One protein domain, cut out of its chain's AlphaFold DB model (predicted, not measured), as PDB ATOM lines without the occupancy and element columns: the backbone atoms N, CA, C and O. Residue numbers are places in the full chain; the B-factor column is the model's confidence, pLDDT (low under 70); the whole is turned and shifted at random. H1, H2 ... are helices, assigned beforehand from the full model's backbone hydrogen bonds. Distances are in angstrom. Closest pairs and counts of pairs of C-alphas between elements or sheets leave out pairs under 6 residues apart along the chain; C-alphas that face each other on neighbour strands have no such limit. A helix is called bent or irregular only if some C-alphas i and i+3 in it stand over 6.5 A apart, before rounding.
ATOM      1  N   GLY A 109     -56.206 -31.397 -43.374       71.00
ATOM      2  CA  GLY A 109     -55.386 -30.292 -43.873       71.00
ATOM      3  C   GLY A 109     -54.712 -29.525 -42.740       71.00
ATOM      4  O   GLY A 109     -53.544 -29.184 -42.844       71.00
ATOM      5  N   ASP A 110     -55.384 -29.336 -41.605       68.75
ATOM      6  CA  ASP A 110     -54.807 -28.614 -40.461       68.75
ATOM      7  C   ASP A 110     -53.806 -29.452 -39.678       68.75
ATOM      8  O   ASP A 110     -52.807 -28.937 -39.180       68.75
ATOM      9  N   GLN A 111     -54.040 -30.763 -39.585       75.00
ATOM     10  CA  GLN A 111     -53.018 -31.669 -39.075       75.00
ATOM     11  C   GLN A 111     -51.779 -31.646 -39.957       75.00
ATOM     12  O   GLN A 111     -50.680 -31.491 -39.427       75.00
ATOM     13  N   LEU A 112     -51.963 -31.732 -41.277       80.12
ATOM     14  CA  LEU A 112     -50.867 -31.621 -42.225       80.12
ATOM     15  C   LEU A 112     -50.164 -30.269 -42.080       80.12
ATOM     16  O   LEU A 112     -48.957 -30.251 -41.893       80.12
ATOM     17  N   ASN A 113     -50.890 -29.153 -42.106       78.00
ATOM     18  CA  ASN A 113     -50.318 -27.814 -41.989       78.00
ATOM     19  C   ASN A 113     -49.522 -27.649 -40.697       78.00
ATOM     20  O   ASN A 113     -48.421 -27.122 -40.750       78.00
ATOM     21  N   LEU A 114     -50.007 -28.156 -39.563       78.06
ATOM     22  CA  LEU A 114     -49.253 -28.082 -38.314       78.06
ATOM     23  C   LEU A 114     -47.986 -28.952 -38.348       78.06
ATOM     24  O   LEU A 114     -46.933 -28.517 -37.891       78.06
ATOM     25  N   ILE A 115     -48.063 -30.161 -38.918       86.50
ATOM     26  CA  ILE A 115     -46.880 -31.008 -39.149       86.50
ATOM     27  C   ILE A 115     -45.878 -30.272 -40.046       86.50
ATOM     28  O   ILE A 115     -44.684 -30.283 -39.765       86.50
ATOM     29  N   LEU A 116     -46.360 -29.619 -41.102       88.44
ATOM     30  CA  LEU A 116     -45.572 -28.855 -42.062       88.44
ATOM     31  C   LEU A 116     -44.956 -27.595 -41.435       88.44
ATOM     32  O   LEU A 116     -43.789 -27.318 -41.682       88.44
ATOM     33  N   GLU A 117     -45.678 -26.876 -40.577       88.19
ATOM     34  CA  GLU A 117     -45.155 -25.742 -39.806       88.19
ATOM     35  C   GLU A 117     -44.046 -26.195 -38.853       88.19
ATOM     36  O   GLU A 117     -42.985 -25.571 -38.788       88.19
ATOM     37  N   LYS A 118     -44.240 -27.325 -38.161       91.75
ATOM     38  CA  LYS A 118     -43.204 -27.913 -37.305       91.75
ATOM     39  C   LYS A 118     -42.020 -28.455 -38.089       91.75
ATOM     40  O   LYS A 118     -40.888 -28.323 -37.625       91.75
ATOM     41  N   ALA A 119     -42.253 -29.007 -39.275       94.50
ATOM     42  CA  ALA A 119     -41.189 -29.396 -40.187       94.50
ATOM     43  C   ALA A 119     -40.386 -28.169 -40.637       94.50
ATOM     44  O   ALA A 119     -39.161 -28.202 -40.609       94.50
ATOM     45  N   GLU A 120     -41.051 -27.072 -41.000       95.06
ATOM     46  CA  GLU A 120     -40.395 -25.831 -41.409       95.06
ATOM     47  C   GLU A 120     -39.556 -25.225 -40.282       95.06
ATOM     48  O   GLU A 120     -38.387 -24.898 -40.494       95.06
ATOM     49  N   GLU A 121     -40.127 -25.124 -39.078       95.38
ATOM     50  CA  GLU A 121     -39.426 -24.661 -37.880       95.38
ATOM     51  C   GLU A 121     -38.142 -25.468 -37.646       95.38
ATOM     52  O   GLU A 121     -37.068 -24.897 -37.435       95.38
ATOM     53  N   PHE A 122     -38.229 -26.794 -37.741       97.81
ATOM     54  CA  PHE A 122     -37.077 -27.653 -37.525       97.81
ATOM     55  C   PHE A 122     -36.037 -27.547 -38.650       97.81
ATOM     56  O   PHE A 122     -34.863 -27.294 -38.379       97.81
ATOM     57  N   LEU A 123     -36.464 -27.687 -39.908       97.94
ATOM     58  CA  LEU A 123     -35.585 -27.781 -41.078       97.94
ATOM     59  C   LEU A 123     -34.900 -26.460 -41.442       97.94
ATOM     60  O   LEU A 123     -33.787 -26.482 -41.962       97.94
ATOM     61  N   TYR A 124     -35.549 -25.318 -41.211       97.12
ATOM     62  CA  TYR A 124     -35.018 -24.013 -41.621       97.12
ATOM     63  C   TYR A 124     -34.502 -23.161 -40.465       97.12
ATOM     64  O   TYR A 124     -33.823 -22.167 -40.721       97.12
ATOM     65  N   ARG A 125     -34.808 -23.512 -39.208       96.62
ATOM     66  CA  ARG A 125     -34.375 -22.725 -38.044       96.62
ATOM     67  C   ARG A 125     -33.591 -23.560 -37.044       96.62
ATOM     68  O   ARG A 125     -32.419 -23.282 -36.833       96.62
ATOM     69  N   ILE A 126     -34.205 -24.581 -36.446       97.88
ATOM     70  CA  ILE A 126     -33.585 -25.297 -35.317       97.88
ATOM     71  C   ILE A 126     -32.350 -26.086 -35.765       97.88
ATOM     72  O   ILE A 126     -31.277 -25.899 -35.196       97.88
ATOM     73  N   PHE A 127     -32.478 -26.947 -36.779       97.94
ATOM     74  CA  PHE A 127     -31.372 -27.802 -37.214       97.94
ATOM     75  C   PHE A 127     -30.199 -27.003 -37.812       97.94
ATOM     76  O   PHE A 127     -29.071 -27.238 -37.389       97.94
ATOM     77  N   PRO A 128     -30.411 -26.006 -38.698       96.94
ATOM     78  CA  PRO A 128     -29.308 -25.171 -39.184       96.94
ATOM     79  C   PRO A 128     -28.579 -24.387 -38.077       96.94
ATOM     80  O   PRO A 128     -27.361 -24.236 -38.130       96.94
ATOM     81  N   GLU A 129     -29.290 -23.901 -37.052       96.56
ATOM     82  CA  GLU A 129     -28.652 -23.254 -35.892       96.56
ATOM     83  C   GLU A 129     -27.839 -24.248 -35.046       96.56
ATOM     84  O   GLU A 129     -26.782 -23.897 -34.518       96.56
ATOM     85  N   ILE A 130     -28.318 -25.488 -34.913       97.00
ATOM     86  CA  ILE A 130     -27.568 -26.581 -34.286       97.00
ATOM     87  C   ILE A 130     -26.277 -26.846 -35.067       97.00
ATOM     88  O   ILE A 130     -25.192 -26.849 -34.491       97.00
ATOM     89  N   GLU A 131     -26.387 -26.995 -36.382       94.19
ATOM     90  CA  GLU A 131     -25.269 -27.286 -37.273       94.19
ATOM     91  C   GLU A 131     -24.195 -26.191 -37.279       94.19
ATOM     92  O   GLU A 131     -23.002 -26.493 -37.355       94.19
ATOM     93  N   HIS A 132     -24.595 -24.926 -37.143       93.44
ATOM     94  CA  HIS A 132     -23.651 -23.815 -37.051       93.44
ATOM     95  C   HIS A 132     -22.728 -23.918 -35.826       93.44
ATOM     96  O   HIS A 132     -21.594 -23.437 -35.860       93.44
ATOM     97  N   GLN A 133     -23.198 -24.547 -34.746       94.06
ATOM     98  CA  GLN A 133     -22.438 -24.712 -33.513       94.06
ATOM     99  C   GLN A 133     -22.716 -26.082 -32.886       94.06
ATOM    100  O   GLN A 133     -23.409 -26.202 -31.873       94.06
ATOM    101  N   LEU A 134     -22.153 -27.125 -33.492       94.44
ATOM    102  CA  LEU A 134     -22.235 -28.480 -32.956       94.44
ATOM    103  C   LEU A 134     -21.545 -28.580 -31.594       94.44
ATOM    104  O   LEU A 134     -20.502 -27.960 -31.366       94.44
ATOM    105  N   GLU A 135     -22.121 -29.387 -30.702       93.19
ATOM    106  CA  GLU A 135     -21.461 -29.700 -29.438       93.19
ATOM    107  C   GLU A 135     -20.437 -30.808 -29.688       93.19
ATOM    108  O   GLU A 135     -20.619 -31.653 -30.566       93.19
ATOM    109  N   PHE A 136     -19.331 -30.788 -28.958       91.62
ATOM    110  CA  PHE A 136     -18.317 -31.825 -29.069       91.62
ATOM    111  C   PHE A 136     -17.658 -32.059 -27.721       91.62
ATOM    112  O   PHE A 136     -17.488 -31.142 -26.916       91.62
ATOM    113  N   THR A 183     -22.185 -36.929 -29.312       95.06
ATOM    114  CA  THR A 183     -22.778 -36.489 -28.050       95.06
ATOM    115  C   THR A 183     -24.287 -36.718 -28.070       95.06
ATOM    116  O   THR A 183     -24.908 -36.669 -29.133       95.06
ATOM    117  N   ASP A 184     -24.909 -36.940 -26.904       96.50
ATOM    118  CA  ASP A 184     -26.351 -37.238 -26.809       96.50
ATOM    119  C   ASP A 184     -27.212 -36.195 -27.558       96.50
ATOM    120  O   ASP A 184     -28.181 -36.537 -28.231       96.50
ATOM    121  N   GLU A 185     -26.867 -34.910 -27.466       97.31
ATOM    122  CA  GLU A 185     -27.546 -33.807 -28.154       97.31
ATOM    123  C   GLU A 185     -27.415 -33.836 -29.689       97.31
ATOM    124  O   GLU A 185     -28.411 -33.617 -30.385       97.31
ATOM    125  N   ASN A 186     -26.238 -34.174 -30.227       97.38
ATOM    126  CA  ASN A 186     -26.031 -34.324 -31.671       97.38
ATOM    127  C   ASN A 186     -26.755 -35.571 -32.196       97.38
ATOM    128  O   ASN A 186     -27.408 -35.520 -33.242       97.38
ATOM    129  N   VAL A 187     -26.689 -36.676 -31.441       96.81
ATOM    130  CA  VAL A 187     -27.416 -37.919 -31.739       96.81
ATOM    131  C   VAL A 187     -28.919 -37.656 -31.755       96.81
ATOM    132  O   VAL A 187     -29.615 -38.111 -32.663       96.81
ATOM    133  N   LEU A 188     -29.439 -36.881 -30.799       97.31
ATOM    134  CA  LEU A 188     -30.851 -36.510 -30.764       97.31
ATOM    135  C   LEU A 188     -31.240 -35.668 -31.983       97.31
ATOM    136  O   LEU A 188     -32.242 -35.971 -32.629       97.31
ATOM    137  N   ALA A 189     -30.443 -34.652 -32.329       97.69
ATOM    138  CA  ALA A 189     -30.716 -33.781 -33.470       97.69
ATOM    139  C   ALA A 189     -30.780 -34.560 -34.792       97.69
ATOM    140  O   ALA A 189     -31.747 -34.411 -35.548       97.69
ATOM    141  N   ILE A 190     -29.800 -35.433 -35.053       97.38
ATOM    142  CA  ILE A 190     -29.779 -36.233 -36.285       97.38
ATOM    143  C   ILE A 190     -30.893 -37.288 -36.296       97.38
ATOM    144  O   ILE A 190     -31.541 -37.491 -37.324       97.38
ATOM    145  N   SER A 191     -31.198 -37.890 -35.142       96.75
ATOM    146  CA  SER A 191     -32.299 -38.848 -34.993       96.75
ATOM    147  C   SER A 191     -33.660 -38.202 -35.269       96.75
ATOM    148  O   SER A 191     -34.496 -38.798 -35.947       96.75
ATOM    149  N   CYS A 192     -33.884 -36.969 -34.805       96.62
ATOM    150  CA  CYS A 192     -35.099 -36.210 -35.107       96.62
ATOM    151  C   CYS A 192     -35.202 -35.839 -36.594       96.62
ATOM    152  O   CYS A 192     -36.292 -35.925 -37.159       96.62
ATOM    153  N   LEU A 193     -34.090 -35.495 -37.252       97.31
ATOM    154  CA  LEU A 193     -34.076 -35.234 -38.696       97.31
ATOM    155  C   LEU A 193     -34.418 -36.488 -39.513       97.31
ATOM    156  O   LEU A 193     -35.228 -36.418 -40.441       97.31
ATOM    157  N   LEU A 194     -33.862 -37.641 -39.137       96.19
ATOM    158  CA  LEU A 194     -34.203 -38.936 -39.728       96.19
ATOM    159  C   LEU A 194     -35.683 -39.281 -39.520       96.19
ATOM    160  O   LEU A 194     -36.356 -39.689 -40.469       96.19
ATOM    161  N   HIS A 195     -36.204 -39.080 -38.306       94.69
ATOM    162  CA  HIS A 195     -37.609 -39.324 -37.976       94.69
ATOM    163  C   HIS A 195     -38.544 -38.448 -38.816       94.69
ATOM    164  O   HIS A 195     -39.442 -38.961 -39.483       94.69
ATOM    165  N   LEU A 196     -38.273 -37.140 -38.887       94.81
ATOM    166  CA  LEU A 196     -39.051 -36.202 -39.694       94.81
ATOM    167  C   LEU A 196     -39.029 -36.574 -41.182       94.81
ATOM    168  O   LEU A 196     -40.072 -36.557 -41.836       94.81
ATOM    169  N   LYS A 197     -37.866 -36.949 -41.731       94.69
ATOM    170  CA  LYS A 197     -37.764 -37.439 -43.116       94.69
ATOM    171  C   LYS A 197     -38.652 -38.663 -43.332       94.69
ATOM    172  O   LYS A 197     -39.342 -38.742 -44.354       94.69
ATOM    173  N   MET A 198     -38.626 -39.621 -42.407       91.94
ATOM    174  CA  MET A 198     -39.441 -40.829 -42.505       91.94
ATOM    175  C   MET A 198     -40.927 -40.510 -42.441       91.94
ATOM    176  O   MET A 198     -41.697 -41.058 -43.226       91.94
ATOM    177  N   ASP A 199     -41.327 -39.586 -41.583       90.44
ATOM    178  CA  ASP A 199     -42.715 -39.173 -41.475       90.44
ATOM    179  C   ASP A 199     -43.200 -38.410 -42.711       90.44
ATOM    180  O   ASP A 199     -44.230 -38.772 -43.276       90.44
ATOM    181  N   ILE A 200     -42.420 -37.461 -43.236       91.69
ATOM    182  CA  ILE A 200     -42.711 -36.806 -44.522       91.69
ATOM    183  C   ILE A 200     -42.809 -37.849 -45.650       91.69
ATOM    184  O   ILE A 200     -43.693 -37.773 -46.503       91.69
ATOM    185  N   SER A 201     -41.939 -38.862 -45.640       90.69
ATOM    186  CA  SER A 201     -41.974 -39.961 -46.614       90.69
ATOM    187  C   SER A 201     -43.235 -40.817 -46.489       90.69
ATOM    188  O   SER A 201     -43.784 -41.235 -47.507       90.69
ATOM    189  N   LYS A 202     -43.712 -41.085 -45.265       88.25
ATOM    190  CA  LYS A 202     -44.986 -41.784 -45.025       88.25
ATOM    191  C   LYS A 202     -46.160 -40.962 -45.539       88.25
ATOM    192  O   LYS A 202     -47.031 -41.532 -46.186       88.25
ATOM    193  N   ILE A 203     -46.150 -39.645 -45.316       87.19
ATOM    194  CA  ILE A 203     -47.153 -38.732 -45.875       87.19
ATOM    195  C   ILE A 203     -47.133 -38.853 -47.404       87.19
ATOM    196  O   ILE A 203     -48.141 -39.219 -47.984       87.19
ATOM    197  N   LEU A 204     -45.982 -38.701 -48.067       85.56
ATOM    198  CA  LEU A 204     -45.862 -38.813 -49.534       85.56
ATOM    199  C   LEU A 204     -46.240 -40.179 -50.128       85.56
ATOM    200  O   LEU A 204     -46.593 -40.254 -51.302       85.56
ATOM    201  N   LYS A 205     -46.153 -41.259 -49.351       83.88
ATOM    202  CA  LYS A 205     -46.498 -42.619 -49.798       83.88
ATOM    203  C   LYS A 205     -47.896 -43.056 -49.369       83.88
ATOM    204  O   LYS A 205     -48.308 -44.161 -49.716       83.88
ATOM    205  N   SER A 206     -48.605 -42.238 -48.593       76.88
ATOM    206  CA  SER A 206     -49.917 -42.602 -48.080       76.88
ATOM    207  C   SER A 206     -50.901 -42.769 -49.242       76.88
ATOM    208  O   SER A 206     -51.018 -41.861 -50.064       76.88
ATOM    209  N   PRO A 207     -51.666 -43.876 -49.305       61.62
ATOM    210  CA  PRO A 207     -52.737 -44.031 -50.293       61.62
ATOM    211  C   PRO A 207     -53.842 -42.981 -50.110       61.62
ATOM    212  O   PRO A 207     -54.656 -42.778 -50.998       61.62
ATOM    213  N   LYS A 208     -53.854 -42.276 -48.971       61.97
ATOM    214  CA  LYS A 208     -54.734 -41.136 -48.711       61.97
ATOM    215  C   LYS A 208     -54.209 -39.830 -49.337       61.97
ATOM    216  O   LYS A 208     -54.753 -38.776 -49.035       61.97
ATOM    217  N   ASN A 209     -53.158 -39.841 -50.160       58.50
ATOM    218  CA  ASN A 209     -52.631 -38.622 -50.793       58.50
ATOM    219  C   ASN A 209     -53.548 -37.985 -51.824       58.50
ATOM    220  O   ASN A 209     -53.385 -36.799 -52.103       58.50
ATOM    221  N   ASP A 210     -54.528 -38.728 -52.327       56.12
ATOM    222  CA  ASP A 210     -55.452 -38.243 -53.349       56.12
ATOM    223  C   ASP A 210     -56.321 -37.056 -52.874       56.12
ATOM    224  O   ASP A 210     -56.856 -36.331 -53.709       56.12
ATOM    225  N   ASP A 211     -56.410 -36.789 -51.558       62.41
ATOM    226  CA  ASP A 211     -57.116 -35.600 -51.039       62.41
ATOM    227  C   ASP A 211     -56.213 -34.378 -50.781       62.41
ATOM    228  O   ASP A 211     -56.718 -33.333 -50.349       62.41
ATOM    229  N   PHE A 212     -54.891 -34.491 -50.958       72.38
ATOM    230  CA  PHE A 212     -54.016 -33.325 -50.837       72.38
ATOM    231  C   PHE A 212     -54.109 -32.462 -52.092       72.38
ATOM    232  O   PHE A 212     -54.159 -32.962 -53.215       72.38
ATOM    233  N   ASP A 213     -54.159 -31.146 -51.904       69.50
ATOM    234  CA  ASP A 213     -54.113 -30.229 -53.036       69.50
ATOM    235  C   ASP A 213     -52.674 -30.020 -53.514       69.50
ATOM    236  O   ASP A 213     -51.695 -30.491 -52.931       69.50
ATOM    237  N   TYR A 214     -52.556 -29.323 -54.638       72.00
ATOM    238  CA  TYR A 214     -51.274 -29.056 -55.265       72.00
ATOM    239  C   TYR A 214     -50.310 -28.278 -54.352       72.00
ATOM    240  O   TYR A 214     -49.117 -28.591 -54.327       72.00
ATOM    241  N   ASP A 215     -50.811 -27.300 -53.591       71.75
ATOM    242  CA  ASP A 215     -49.991 -26.463 -52.711       71.75
ATOM    243  C   ASP A 215     -49.438 -27.296 -51.546       71.75
ATOM    244  O   ASP A 215     -48.251 -27.207 -51.217       71.75
ATOM    245  N   GLU A 216     -50.277 -28.147 -50.955       78.38
ATOM    246  CA  GLU A 216     -49.898 -29.110 -49.919       78.38
ATOM    247  C   GLU A 216     -48.828 -30.083 -50.426       78.38
ATOM    248  O   GLU A 216     -47.764 -30.198 -49.814       78.38
ATOM    249  N   ILE A 217     -49.051 -30.728 -51.577       83.50
ATOM    250  CA  ILE A 217     -48.088 -31.670 -52.173       83.50
ATOM    251  C   ILE A 217     -46.755 -30.972 -52.462       83.50
ATOM    252  O   ILE A 217     -45.692 -31.507 -52.139       83.50
ATOM    253  N   SER A 218     -46.794 -29.763 -53.024       81.19
ATOM    254  CA  SER A 218     -45.599 -28.965 -53.313       81.19
ATOM    255  C   SER A 218     -44.793 -28.660 -52.043       81.19
ATOM    256  O   SER A 218     -43.571 -28.842 -52.022       81.19
ATOM    257  N   LYS A 219     -45.460 -28.280 -50.940       85.50
ATOM    258  CA  LYS A 219     -44.807 -28.059 -49.637       85.50
ATOM    259  C   LYS A 219     -44.205 -29.337 -49.060       85.50
ATOM    260  O   LYS A 219     -43.058 -29.313 -48.615       85.50
ATOM    261  N   ILE A 220     -44.937 -30.453 -49.097       90.38
ATOM    262  CA  ILE A 220     -44.438 -31.745 -48.605       90.38
ATOM    263  C   ILE A 220     -43.176 -32.149 -49.389       90.38
ATOM    264  O   ILE A 220     -42.165 -32.507 -48.785       90.38
ATOM    265  N   LEU A 221     -43.196 -32.038 -50.723       90.88
ATOM    266  CA  LEU A 221     -42.039 -32.330 -51.578       90.88
ATOM    267  C   LEU A 221     -40.853 -31.403 -51.288       90.88
ATOM    268  O   LEU A 221     -39.717 -31.874 -51.213       90.88
ATOM    269  N   LYS A 222     -41.104 -30.106 -51.075       93.81
ATOM    270  CA  LYS A 222     -40.076 -29.133 -50.680       93.81
ATOM    271  C   LYS A 222     -39.390 -29.547 -49.376       93.81
ATOM    272  O   LYS A 222     -38.162 -29.557 -49.319       93.81
ATOM    273  N   TYR A 223     -40.149 -29.905 -48.342       95.38
ATOM    274  CA  TYR A 223     -39.562 -30.312 -47.060       95.38
ATOM    275  C   TYR A 223     -38.907 -31.690 -47.127       95.38
ATOM    276  O   TYR A 223     -37.864 -31.887 -46.511       95.38
ATOM    277  N   HIS A 224     -39.438 -32.613 -47.931       95.12
ATOM    278  CA  HIS A 224     -38.771 -33.881 -48.220       95.12
ATOM    279  C   HIS A 224     -37.396 -33.652 -48.864       95.12
ATOM    280  O   HIS A 224     -36.401 -34.241 -48.440       95.12
ATOM    281  N   PHE A 225     -37.320 -32.779 -49.872       95.56
ATOM    282  CA  PHE A 225     -36.057 -32.404 -50.503       95.56
ATOM    283  C   PHE A 225     -35.099 -31.760 -49.496       95.56
ATOM    284  O   PHE A 225     -33.952 -32.184 -49.396       95.56
ATOM    285  N   GLN A 226     -35.578 -30.799 -48.700       97.12
ATOM    286  CA  GLN A 226     -34.755 -30.116 -47.702       97.12
ATOM    287  C   GLN A 226     -34.207 -31.076 -46.638       97.12
ATOM    288  O   GLN A 226     -33.030 -30.994 -46.302       97.12
ATOM    289  N   ALA A 227     -35.026 -31.999 -46.128       97.00
ATOM    290  CA  ALA A 227     -34.590 -32.978 -45.137       97.00
ATOM    291  C   ALA A 227     -33.495 -33.902 -45.693       97.00
ATOM    292  O   ALA A 227     -32.508 -34.163 -45.009       97.00
ATOM    293  N   ASN A 228     -33.628 -34.353 -46.948       95.69
ATOM    294  CA  ASN A 228     -32.574 -35.127 -47.610       95.69
ATOM    295  C   ASN A 228     -31.302 -34.299 -47.815       95.69
ATOM    296  O   ASN A 228     -30.225 -34.758 -47.459       95.69
ATOM    297  N   ASN A 229     -31.430 -33.063 -48.304       96.62
ATOM    298  CA  ASN A 229     -30.285 -32.181 -48.504       96.62
ATOM    299  C   ASN A 229     -29.509 -31.937 -47.197       96.62
ATOM    300  O   ASN A 229     -28.283 -31.996 -47.196       96.62
ATOM    301  N   LEU A 230     -30.204 -31.715 -46.076       96.69
ATOM    302  CA  LEU A 230     -29.553 -31.560 -44.771       96.69
ATOM    303  C   LEU A 230     -28.825 -32.839 -44.340       96.69
ATOM    304  O   LEU A 230     -27.679 -32.762 -43.917       96.69
ATOM    305  N   LEU A 231     -29.435 -34.017 -44.502       95.44
ATOM    306  CA  LEU A 231     -28.779 -35.293 -44.182       95.44
ATOM    307  C   LEU A 231     -27.536 -35.558 -45.051       95.44
ATOM    308  O   LEU A 231     -26.561 -36.125 -44.561       95.44
ATOM    309  N   ASP A 232     -27.550 -35.133 -46.315       93.38
ATOM    310  CA  ASP A 232     -26.445 -35.352 -47.256       93.38
ATOM    311  C   ASP A 232     -25.281 -34.369 -47.072       93.38
ATOM    312  O   ASP A 232     -24.130 -34.703 -47.378       93.38
ATOM    313  N   THR A 233     -25.574 -33.156 -46.596       94.12
ATOM    314  CA  THR A 233     -24.602 -32.051 -46.499       94.12
ATOM    315  C   THR A 233     -24.087 -31.799 -45.089       94.12
ATOM    316  O   THR A 233     -23.087 -31.098 -44.937       94.12
ATOM    317  N   THR A 234     -24.720 -32.382 -44.070       93.62
ATOM    318  CA  THR A 234     -24.376 -32.073 -42.686       93.62
ATOM    319  C   THR A 234     -23.026 -32.616 -42.228       93.62
ATOM    320  O   THR A 234     -22.617 -33.724 -42.581       93.62
ATOM    321  N   ASN A 235     -22.361 -31.874 -41.337       91.62
ATOM    322  CA  ASN A 235     -21.150 -32.330 -40.639       91.62
ATOM    323  C   ASN A 235     -21.384 -33.599 -39.793       91.62
ATOM    324  O   ASN A 235     -20.431 -34.298 -39.452       91.62
ATOM    325  N   LEU A 236     -22.644 -33.927 -39.485       92.81
ATOM    326  CA  LEU A 236     -23.053 -35.140 -38.770       92.81
ATOM    327  C   LEU A 236     -23.401 -36.319 -39.702       92.81
ATOM    328  O   LEU A 236     -23.980 -37.307 -39.252       92.81
ATOM    329  N   ARG A 237     -23.077 -36.259 -41.002       92.81
ATOM    330  CA  ARG A 237     -23.511 -37.265 -41.990       92.81
ATOM    331  C   ARG A 237     -23.137 -38.701 -41.615       92.81
ATOM    332  O   ARG A 237     -23.937 -39.611 -41.805       92.81
ATOM    333  N   ASN A 238     -21.944 -38.917 -41.062       90.81
ATOM    334  CA  ASN A 238     -21.520 -40.255 -40.632       90.81
ATOM    335  C   ASN A 238     -22.415 -40.799 -39.507       90.81
ATOM    336  O   ASN A 238     -22.792 -41.967 -39.540       90.81
ATOM    337  N   MET A 239     -22.829 -39.935 -38.575       91.56
ATOM    338  CA  MET A 239     -23.781 -40.299 -37.524       91.56
ATOM    339  C   MET A 239     -25.169 -40.595 -38.098       91.56
ATOM    340  O   MET A 239     -25.854 -41.483 -37.608       91.56
ATOM    341  N   ALA A 240     -25.591 -39.904 -39.160       91.25
ATOM    342  CA  ALA A 240     -26.872 -40.193 -39.804       91.25
ATOM    343  C   ALA A 240     -26.961 -41.649 -40.300       91.25
ATOM    344  O   ALA A 240     -28.014 -42.268 -40.174       91.25
ATOM    345  N   TYR A 241     -25.856 -42.204 -40.816       90.12
ATOM    346  CA  TYR A 241     -25.782 -43.617 -41.201       90.12
ATOM    347  C   TYR A 241     -25.803 -44.553 -39.987       90.12
ATOM    348  O   TYR A 241     -26.509 -45.557 -39.997       90.12
ATOM    349  N   GLU A 242     -25.061 -44.226 -38.929       92.75
ATOM    350  CA  GLU A 242     -24.997 -45.043 -37.710       92.75
ATOM    351  C   GLU A 242     -26.350 -45.124 -36.985       92.75
ATOM    352  O   GLU A 242     -26.767 -46.189 -36.519       92.75
ATOM    353  N   TYR A 243     -27.076 -44.007 -36.948       93.00
ATOM    354  CA  TYR A 243     -28.337 -43.864 -36.229       93.00
ATOM    355  C   TYR A 243     -29.579 -43.965 -37.127       93.00
ATOM    356  O   TYR A 243     -30.680 -43.664 -36.670       93.00
ATOM    357  N   GLU A 244     -29.456 -44.454 -38.368       91.69
ATOM    358  CA  GLU A 244     -30.563 -44.549 -39.340       91.69
ATOM    359  C   GLU A 244     -31.818 -45.231 -38.757       91.69
ATOM    360  O   GLU A 244     -32.952 -44.796 -38.979       91.69
ATOM    361  N   ASN A 245     -31.617 -46.251 -37.917       89.12
ATOM    362  CA  ASN A 245     -32.690 -46.996 -37.256       89.12
ATOM    363  C   ASN A 245     -33.609 -46.126 -36.378       89.12
ATOM    364  O   ASN A 245     -34.773 -46.488 -36.187       89.12
ATOM    365  N   PHE A 246     -33.133 -44.987 -35.861       89.75
ATOM    366  CA  PHE A 246     -33.969 -44.057 -35.095       89.75
ATOM    367  C   PHE A 246     -35.080 -43.438 -35.945       89.75
ATOM    368  O   PHE A 246     -36.151 -43.156 -35.409       89.75
ATOM    369  N   GLY A 247     -34.894 -43.308 -37.263       86.62
ATOM    370  CA  GLY A 247     -35.915 -42.753 -38.152       86.62
ATOM    371  C   GLY A 247     -37.242 -43.524 -38.127       86.62
ATOM    372  O   GLY A 247     -38.298 -42.948 -38.374       86.62
ATOM    373  N   ASN A 248     -37.215 -44.813 -37.776       87.31
ATOM    374  CA  ASN A 248     -38.403 -45.667 -37.717       87.31
ATOM    375  C   ASN A 248     -39.007 -45.805 -36.310       87.31
ATOM    376  O   ASN A 248     -40.070 -46.409 -36.162       87.31
ATOM    377  N   LEU A 249     -38.347 -45.283 -35.273       88.56
ATOM    378  CA  LEU A 249     -38.813 -45.405 -33.893       88.56
ATOM    379  C   LEU A 249     -39.767 -44.262 -33.536       88.56
ATOM    380  O   LEU A 249     -39.440 -43.117 -33.826       88.56
ATOM    381  N   PRO A 250     -40.889 -44.526 -32.844       86.69
ATOM    382  CA  PRO A 250     -41.707 -43.472 -32.249       86.69
ATOM    383  C   PRO A 250     -40.898 -42.589 -31.287       86.69
ATOM    384  O   PRO A 250     -40.061 -43.095 -30.528       86.69
ATOM    385  N   LEU A 251     -41.175 -41.283 -31.270       86.94
ATOM    386  CA  LEU A 251     -40.515 -40.333 -30.361       86.94
ATOM    387  C   LEU A 251     -40.844 -40.580 -28.878       86.94
ATOM    388  O   LEU A 251     -40.096 -40.152 -28.004       86.94
ATOM    389  N   ASP A 252     -41.934 -41.289 -28.578       84.50
ATOM    390  CA  ASP A 252     -42.305 -41.738 -27.231       84.50
ATOM    391  C   ASP A 252     -41.734 -43.123 -26.876       84.50
ATOM    392  O   ASP A 252     -41.931 -43.620 -25.765       84.50
ATOM    393  N   SER A 253     -40.978 -43.750 -27.783       90.25
ATOM    394  CA  SER A 253     -40.307 -45.016 -27.494       90.25
ATOM    395  C   SER A 253     -39.306 -44.862 -26.348       90.25
ATOM    396  O   SER A 253     -38.723 -43.797 -26.125       90.25
ATOM    397  N   ARG A 254     -39.048 -45.964 -25.632       93.00
ATOM    398  CA  ARG A 254     -38.089 -45.985 -24.518       93.00
ATOM    399  C   ARG A 254     -36.707 -45.458 -24.926       93.00
ATOM    400  O   ARG A 254     -36.133 -44.661 -24.195       93.00
ATOM    401  N   LYS A 255     -36.209 -45.856 -26.104       92.56
ATOM    402  CA  LYS A 255     -34.901 -45.418 -26.621       92.56
ATOM    403  C   LYS A 255     -34.839 -43.900 -26.826       92.56
ATOM    404  O   LYS A 255     -33.891 -43.273 -26.364       92.56
ATOM    405  N   PHE A 256     -35.853 -43.310 -27.468       92.38
ATOM    406  CA  PHE A 256     -35.926 -41.854 -27.630       92.38
ATOM    407  C   PHE A 256     -36.093 -41.148 -26.285       92.38
ATOM    408  O   PHE A 256     -35.404 -40.171 -26.021       92.38
ATOM    409  N   SER A 257     -36.956 -41.663 -25.409       93.00
ATOM    410  CA  SER A 257     -37.210 -41.075 -24.090       93.00
ATOM    411  C   SER A 257     -35.952 -41.024 -23.218       93.00
ATOM    412  O   SER A 257     -35.697 -40.013 -22.567       93.00
ATOM    413  N   GLU A 258     -35.140 -42.086 -23.231       95.50
ATOM    414  CA  GLU A 258     -33.850 -42.126 -22.535       95.50
ATOM    415  C   GLU A 258     -32.860 -41.107 -23.123       95.50
ATOM    416  O   GLU A 258     -32.232 -40.371 -22.363       95.50
ATOM    417  N   LEU A 259     -32.761 -41.009 -24.455       96.06
ATOM    418  CA  LEU A 259     -31.906 -40.025 -25.129       96.06
ATOM    419  C   LEU A 259     -32.328 -38.585 -24.796       96.06
ATOM    420  O   LEU A 259     -31.512 -37.796 -24.329       96.06
ATOM    421  N   ILE A 260     -33.622 -38.271 -24.920       96.00
ATOM    422  CA  ILE A 260     -34.207 -36.970 -24.558       96.00
ATOM    423  C   ILE A 260     -33.891 -36.622 -23.100       96.00
ATOM    424  O   ILE A 260     -33.545 -35.480 -22.796       96.00
ATOM    425  N   HIS A 261     -34.008 -37.590 -22.186       96.69
ATOM    426  CA  HIS A 261     -33.722 -37.372 -20.772       96.69
ATOM    427  C   HIS A 261     -32.244 -37.042 -20.521       96.69
ATOM    428  O   HIS A 261     -31.953 -36.091 -19.788       96.69
ATOM    429  N   ARG A 262     -31.313 -37.776 -21.145       97.31
ATOM    430  CA  ARG A 262     -29.873 -37.499 -21.021       97.31
ATOM    431  C   ARG A 262     -29.502 -36.147 -21.625       97.31
ATOM    432  O   ARG A 262     -28.881 -35.339 -20.934       97.31
ATOM    433  N   THR A 263     -29.977 -35.844 -22.835       97.44
ATOM    434  CA  THR A 263     -29.784 -34.535 -23.477       97.44
ATOM    435  C   THR A 263     -30.312 -33.403 -22.596       97.44
ATOM    436  O   THR A 263     -29.588 -32.455 -22.305       97.44
ATOM    437  N   ARG A 264     -31.549 -33.515 -22.091       97.56
ATOM    438  CA  ARG A 264     -32.149 -32.505 -21.205       97.56
ATOM    439  C   ARG A 264     -31.350 -32.313 -19.921       97.56
ATOM    440  O   ARG A 264     -31.187 -31.184 -19.472       97.56
ATOM    441  N   THR A 265     -30.839 -33.394 -19.339       97.12
ATOM    442  CA  THR A 265     -30.001 -33.327 -18.135       97.12
ATOM    443  C   THR A 265     -28.720 -32.541 -18.405       97.12
ATOM    444  O   THR A 265     -28.417 -31.610 -17.661       97.12
ATOM    445  N   ARG A 266     -28.022 -32.838 -19.509       96.25
ATOM    446  CA  ARG A 266     -26.797 -32.129 -19.911       96.25
ATOM    447  C   ARG A 266     -27.042 -30.648 -20.207       96.25
ATOM    448  O   ARG A 266     -26.273 -29.803 -19.751       96.25
ATOM    449  N   VAL A 267     -28.127 -30.327 -20.917       95.88
ATOM    450  CA  VAL A 267     -28.540 -28.940 -21.197       95.88
ATOM    451  C   VAL A 267     -28.816 -28.185 -19.893       95.88
ATOM    452  O   VAL A 267     -28.254 -27.116 -19.674       95.88
ATOM    453  N   ASN A 268     -29.606 -28.765 -18.986       94.81
ATOM    454  CA  ASN A 268     -29.956 -28.137 -17.706       94.81
ATOM    455  C   ASN A 268     -28.752 -27.949 -16.772       94.81
ATOM    456  O   ASN A 268     -28.728 -27.012 -15.978       94.81
ATOM    457  N   GLN A 269     -27.755 -28.831 -16.858       94.56
ATOM    458  CA  GLN A 269     -26.505 -28.730 -16.103       94.56
ATOM    459  C   GLN A 269     -25.500 -27.746 -16.726       94.56
ATOM    460  O   GLN A 269     -24.446 -27.505 -16.143       94.56
ATOM    461  N   GLY A 270     -25.811 -27.163 -17.889       92.81
ATOM    462  CA  GLY A 270     -24.942 -26.206 -18.576       92.81
ATOM    463  C   GLY A 270     -23.747 -26.841 -19.292       92.81
ATOM    464  O   GLY A 270     -22.814 -26.126 -19.652       92.81
ATOM    465  N   PHE A 271     -23.760 -28.162 -19.510       91.81
ATOM    466  CA  PHE A 271     -22.717 -28.852 -20.278       91.81
ATOM    467  C   PHE A 271     -22.825 -28.595 -21.782       91.81
ATOM    468  O   PHE A 271     -21.821 -28.661 -22.483       91.81
ATOM    469  N   VAL A 272     -24.024 -28.261 -22.261       94.25
ATOM    470  CA  VAL A 272     -24.296 -27.949 -23.667       94.25
ATOM    471  C   VAL A 272     -24.306 -26.435 -23.855       94.25
ATOM    472  O   VAL A 272     -25.103 -25.727 -23.237       94.25
ATOM    473  N   LYS A 273     -23.420 -25.918 -24.710       91.81
ATOM    474  CA  LYS A 273     -23.250 -24.474 -24.936       91.81
ATOM    475  C   LYS A 273     -24.251 -23.932 -25.946       91.81
ATOM    476  O   LYS A 273     -24.697 -22.789 -25.818       91.81
ATOM    477  N   ASN A 274     -24.589 -24.731 -26.957       94.62
ATOM    478  CA  ASN A 274     -25.532 -24.313 -27.984       94.62
ATOM    479  C   ASN A 274     -26.974 -24.345 -27.443       94.62
ATOM    480  O   ASN A 274     -27.547 -25.397 -27.156       94.62
ATOM    481  N   LYS A 275     -27.595 -23.166 -27.342       94.25
ATOM    482  CA  LYS A 275     -28.966 -23.010 -26.835       94.25
ATOM    483  C   LYS A 275     -30.028 -23.609 -27.761       94.25
ATOM    484  O   LYS A 275     -31.148 -23.848 -27.314       94.25
ATOM    485  N   SER A 276     -29.711 -23.870 -29.028       96.94
ATOM    486  CA  SER A 276     -30.663 -24.439 -29.986       96.94
ATOM    487  C   SER A 276     -31.027 -25.893 -29.674       96.94
ATOM    488  O   SER A 276     -32.107 -26.333 -30.062       96.94
ATOM    489  N   TYR A 277     -30.243 -26.603 -28.854       97.62
ATOM    490  CA  TYR A 277     -30.659 -27.903 -28.315       97.62
ATOM    491  C   TYR A 277     -31.832 -27.808 -27.334       97.62
ATOM    492  O   TYR A 277     -32.652 -28.723 -27.285       97.62
ATOM    493  N   GLN A 278     -31.985 -26.695 -26.605       96.88
ATOM    494  CA  GLN A 278     -33.195 -26.474 -25.807       96.88
ATOM    495  C   GLN A 278     -34.416 -26.304 -26.719       96.88
ATOM    496  O   GLN A 278     -35.442 -26.934 -26.483       96.88
ATOM    497  N   LYS A 279     -34.279 -25.543 -27.817       97.38
ATOM    498  CA  LYS A 279     -35.351 -25.396 -28.817       97.38
ATOM    499  C   LYS A 279     -35.739 -26.742 -29.435       97.38
ATOM    500  O   LYS A 279     -36.918 -26.992 -29.643       97.38
ATOM    501  N   LEU A 280     -34.766 -27.621 -29.695       97.75
ATOM    502  CA  LEU A 280     -35.025 -28.992 -30.140       97.75
ATOM    503  C   LEU A 280     -35.838 -29.781 -29.101       97.75
ATOM    504  O   LEU A 280     -36.809 -30.440 -29.464       97.75
ATOM    505  N   LEU A 281     -35.472 -29.714 -27.817       96.94
ATOM    506  CA  LEU A 281     -36.211 -30.394 -26.746       96.94
ATOM    507  C   LEU A 281     -37.658 -29.901 -26.635       96.94
ATOM    508  O   LEU A 281     -38.553 -30.721 -26.423       96.94
ATOM    509  N   ASP A 282     -37.878 -28.596 -26.780       93.44
ATOM    510  CA  ASP A 282     -39.212 -27.993 -26.760       93.44
ATOM    511  C   ASP A 282     -40.012 -28.421 -28.002       93.44
ATOM    512  O   ASP A 282     -41.143 -28.897 -27.889       93.44
ATOM    513  N   TRP A 283     -39.382 -28.388 -29.181       96.00
ATOM    514  CA  TRP A 283     -39.971 -28.862 -30.433       96.00
ATOM    515  C   TRP A 283     -40.401 -30.331 -30.359       96.00
ATOM    516  O   TRP A 283     -41.504 -30.654 -30.791       96.00
ATOM    517  N   ILE A 284     -39.592 -31.220 -29.765       94.00
ATOM    518  CA  ILE A 284     -39.942 -32.643 -29.606       94.00
ATOM    519  C   ILE A 284     -41.228 -32.808 -28.787       94.00
ATOM    520  O   ILE A 284     -42.058 -33.657 -29.116       94.00
ATOM    521  N   VAL A 285     -41.398 -32.022 -27.718       86.44
ATOM    522  CA  VAL A 285     -42.598 -32.089 -26.870       86.44
ATOM    523  C   VAL A 285     -43.841 -31.727 -27.672       86.44
ATOM    524  O   VAL A 285     -44.848 -32.414 -27.549       86.44
ATOM    525  N   GLU A 286     -43.760 -30.698 -28.513       84.56
ATOM    526  CA  GLU A 286     -44.883 -30.266 -29.348       84.56
ATOM    527  C   GLU A 286     -45.132 -31.207 -30.536       84.56
ATOM    528  O   GLU A 286     -46.279 -31.449 -30.910       84.56
ATOM    529  N   TYR A 287     -44.068 -31.752 -31.130       88.88
ATOM    530  CA  TYR A 287     -44.154 -32.575 -32.332       88.88
ATOM    531  C   TYR A 287     -44.612 -34.006 -32.050       88.88
ATOM    532  O   TYR A 287     -45.399 -34.546 -32.818       88.88
ATOM    533  N   ARG A 288     -44.180 -34.631 -30.944       84.75
ATOM    534  CA  ARG A 288     -44.533 -36.034 -30.631       84.75
ATOM    535  C   ARG A 288     -46.042 -36.270 -30.493       84.75
ATOM    536  O   ARG A 288     -46.510 -37.388 -30.689       84.75
ATOM    537  N   ASP A 289     -46.792 -35.226 -30.144       74.94
ATOM    538  CA  ASP A 289     -48.243 -35.290 -29.980       74.94
ATOM    539  C   ASP A 289     -48.974 -35.178 -31.337       74.94
ATOM    540  O   ASP A 289     -50.180 -35.426 -31.434       74.94
ATOM    541  N   LEU A 290     -48.246 -34.852 -32.413       74.19
ATOM    542  CA  LEU A 290     -48.731 -34.860 -33.789       74.19
ATOM    543  C   LEU A 290     -48.663 -36.290 -34.332       74.19
ATOM    544  O   LEU A 290     -47.673 -36.721 -34.912       74.19
ATOM    545  N   ASN A 291     -49.728 -37.061 -34.124       68.38
ATOM    546  CA  ASN A 291     -49.787 -38.450 -34.571       68.38
ATOM    547  C   ASN A 291     -49.927 -38.560 -36.106       68.38
ATOM    548  O   ASN A 291     -51.037 -38.629 -36.639       68.38
ATOM    549  N   ILE A 292     -48.797 -38.629 -36.814       74.69
ATOM    550  CA  ILE A 292     -48.734 -38.720 -38.285       74.69
ATOM    551  C   ILE A 292     -49.387 -39.998 -38.818       74.69
ATOM    552  O   ILE A 292     -49.941 -39.987 -39.914       74.69
ATOM    553  N   ALA A 293     -49.412 -41.079 -38.031       65.69
ATOM    554  CA  ALA A 293     -50.106 -42.305 -38.418       65.69
ATOM    555  C   ALA A 293     -51.628 -42.109 -38.532       65.69
ATOM    556  O   ALA A 293     -52.262 -42.797 -39.324       65.69
ATOM    557  N   THR A 294     -52.195 -41.145 -37.796       60.22
ATOM    558  CA  THR A 294     -53.622 -40.793 -37.897       60.22
ATOM    559  C   THR A 294     -53.922 -39.771 -38.992       60.22
ATOM    560  O   THR A 294     -55.077 -39.389 -39.185       60.22
ATOM    561  N   LEU A 295     -52.912 -39.310 -39.743       66.56
ATOM    562  CA  LEU A 295     -53.112 -38.341 -40.815       66.56
ATOM    563  C   LEU A 295     -54.003 -38.951 -41.912       66.56
ATOM    564  O   LEU A 295     -53.600 -39.835 -42.668       66.56
TER     565      LEU A 295
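This is residues 109 to 136 and 183 to 295 of the 481 residues of an uncharacterized protein of Chloroflexi bacterium (UniProt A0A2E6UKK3). An elongated, up-and-down bundle of four helices, H1, H2, H4 and H8, each running against the one before it, has H2 at its core and H1 between H4 and H8 on one side of it. The short H5 and H6 wrap round H2 on another side, H7 packs on its first residues, and the small H3 lies in the turn from H2 to H4. The printed part has 141 residues with eight named helices, H1 to H8 in chain order, and no named strand: all helix. It is compact, with a radius of gyration of the C-alphas of 14.8 A, and spans 47 by 29 by 24 A.

H1, residues 109 to 132, touches H8, residues 276 to 287, at a shallow tilt of 15 degrees, opposite ways; their closest C-alphas, Ile 130 and Ser 276, are 5.7 A apart. With residues 116 to 123 alone, H1 touches H4, residues 214 to 233, at a shallow tilt of 24 degrees, the same way; the closest C-alphas are Leu 123 and Ala 227, 6.7 A. H4 and H8 are apart. The hub is H2, residues 184 to 205, touching six helices. H2 touches H4 opposite ways at 35.0 degrees, only just a steep tilt, closest at C-alphas 197 and 227, 5.8 A. H5, residues 237 to 242, is about perpendicular to H2 at 82 degrees and touches it, C-alphas 190 and 240 being closest at 6.0 A. H6, residues 244 to 248, touches H2, closest at C-alphas 195 and 247, 3.8 A. H7, residues 254 to 268, touches H2, closest at C-alphas 185 and 263, 5.2 A, and forms a helical hairpin with H8. H3, residues 207 to 211, touches no helix. Every O i to N i+4 pair is within hydrogen-bond range in H2, H4, H5, H7 and H8; H1 has 18 of 20, H3 0 of 1 with 0 of 2 O i to N i+3 pairs, and H6 0 of 1 with 2 of 2.

From first to last C-alpha, H1 measures 33.1 A, H2 31.0 A, H4 28.2 A, H7 20.8 A and H8 15.9 A. H1 begins at C-alpha 109 (-55.386, -30.292, -43.873), and H8 ends at C-alpha 287 (-44.154, -32.575, -32.332). H1 is only just irregular, C-alphas 124 and 127 being 6.9 A apart; H3 is irregular, with 7.1 A between C-alphas 207 and 210.

The two C-alphas farthest apart, Asp 210 and Gln 269, are 48.1 A apart. Residues 137 to 182 are not printed; C-alphas 136 and 183 are 6.5 A apart across this cut. Of the links printed whole, none is long. Mean pLDDT of the printed part is 89.3; residues 110, 207 to 211, 213, 291 and 293 to 295 are under 70.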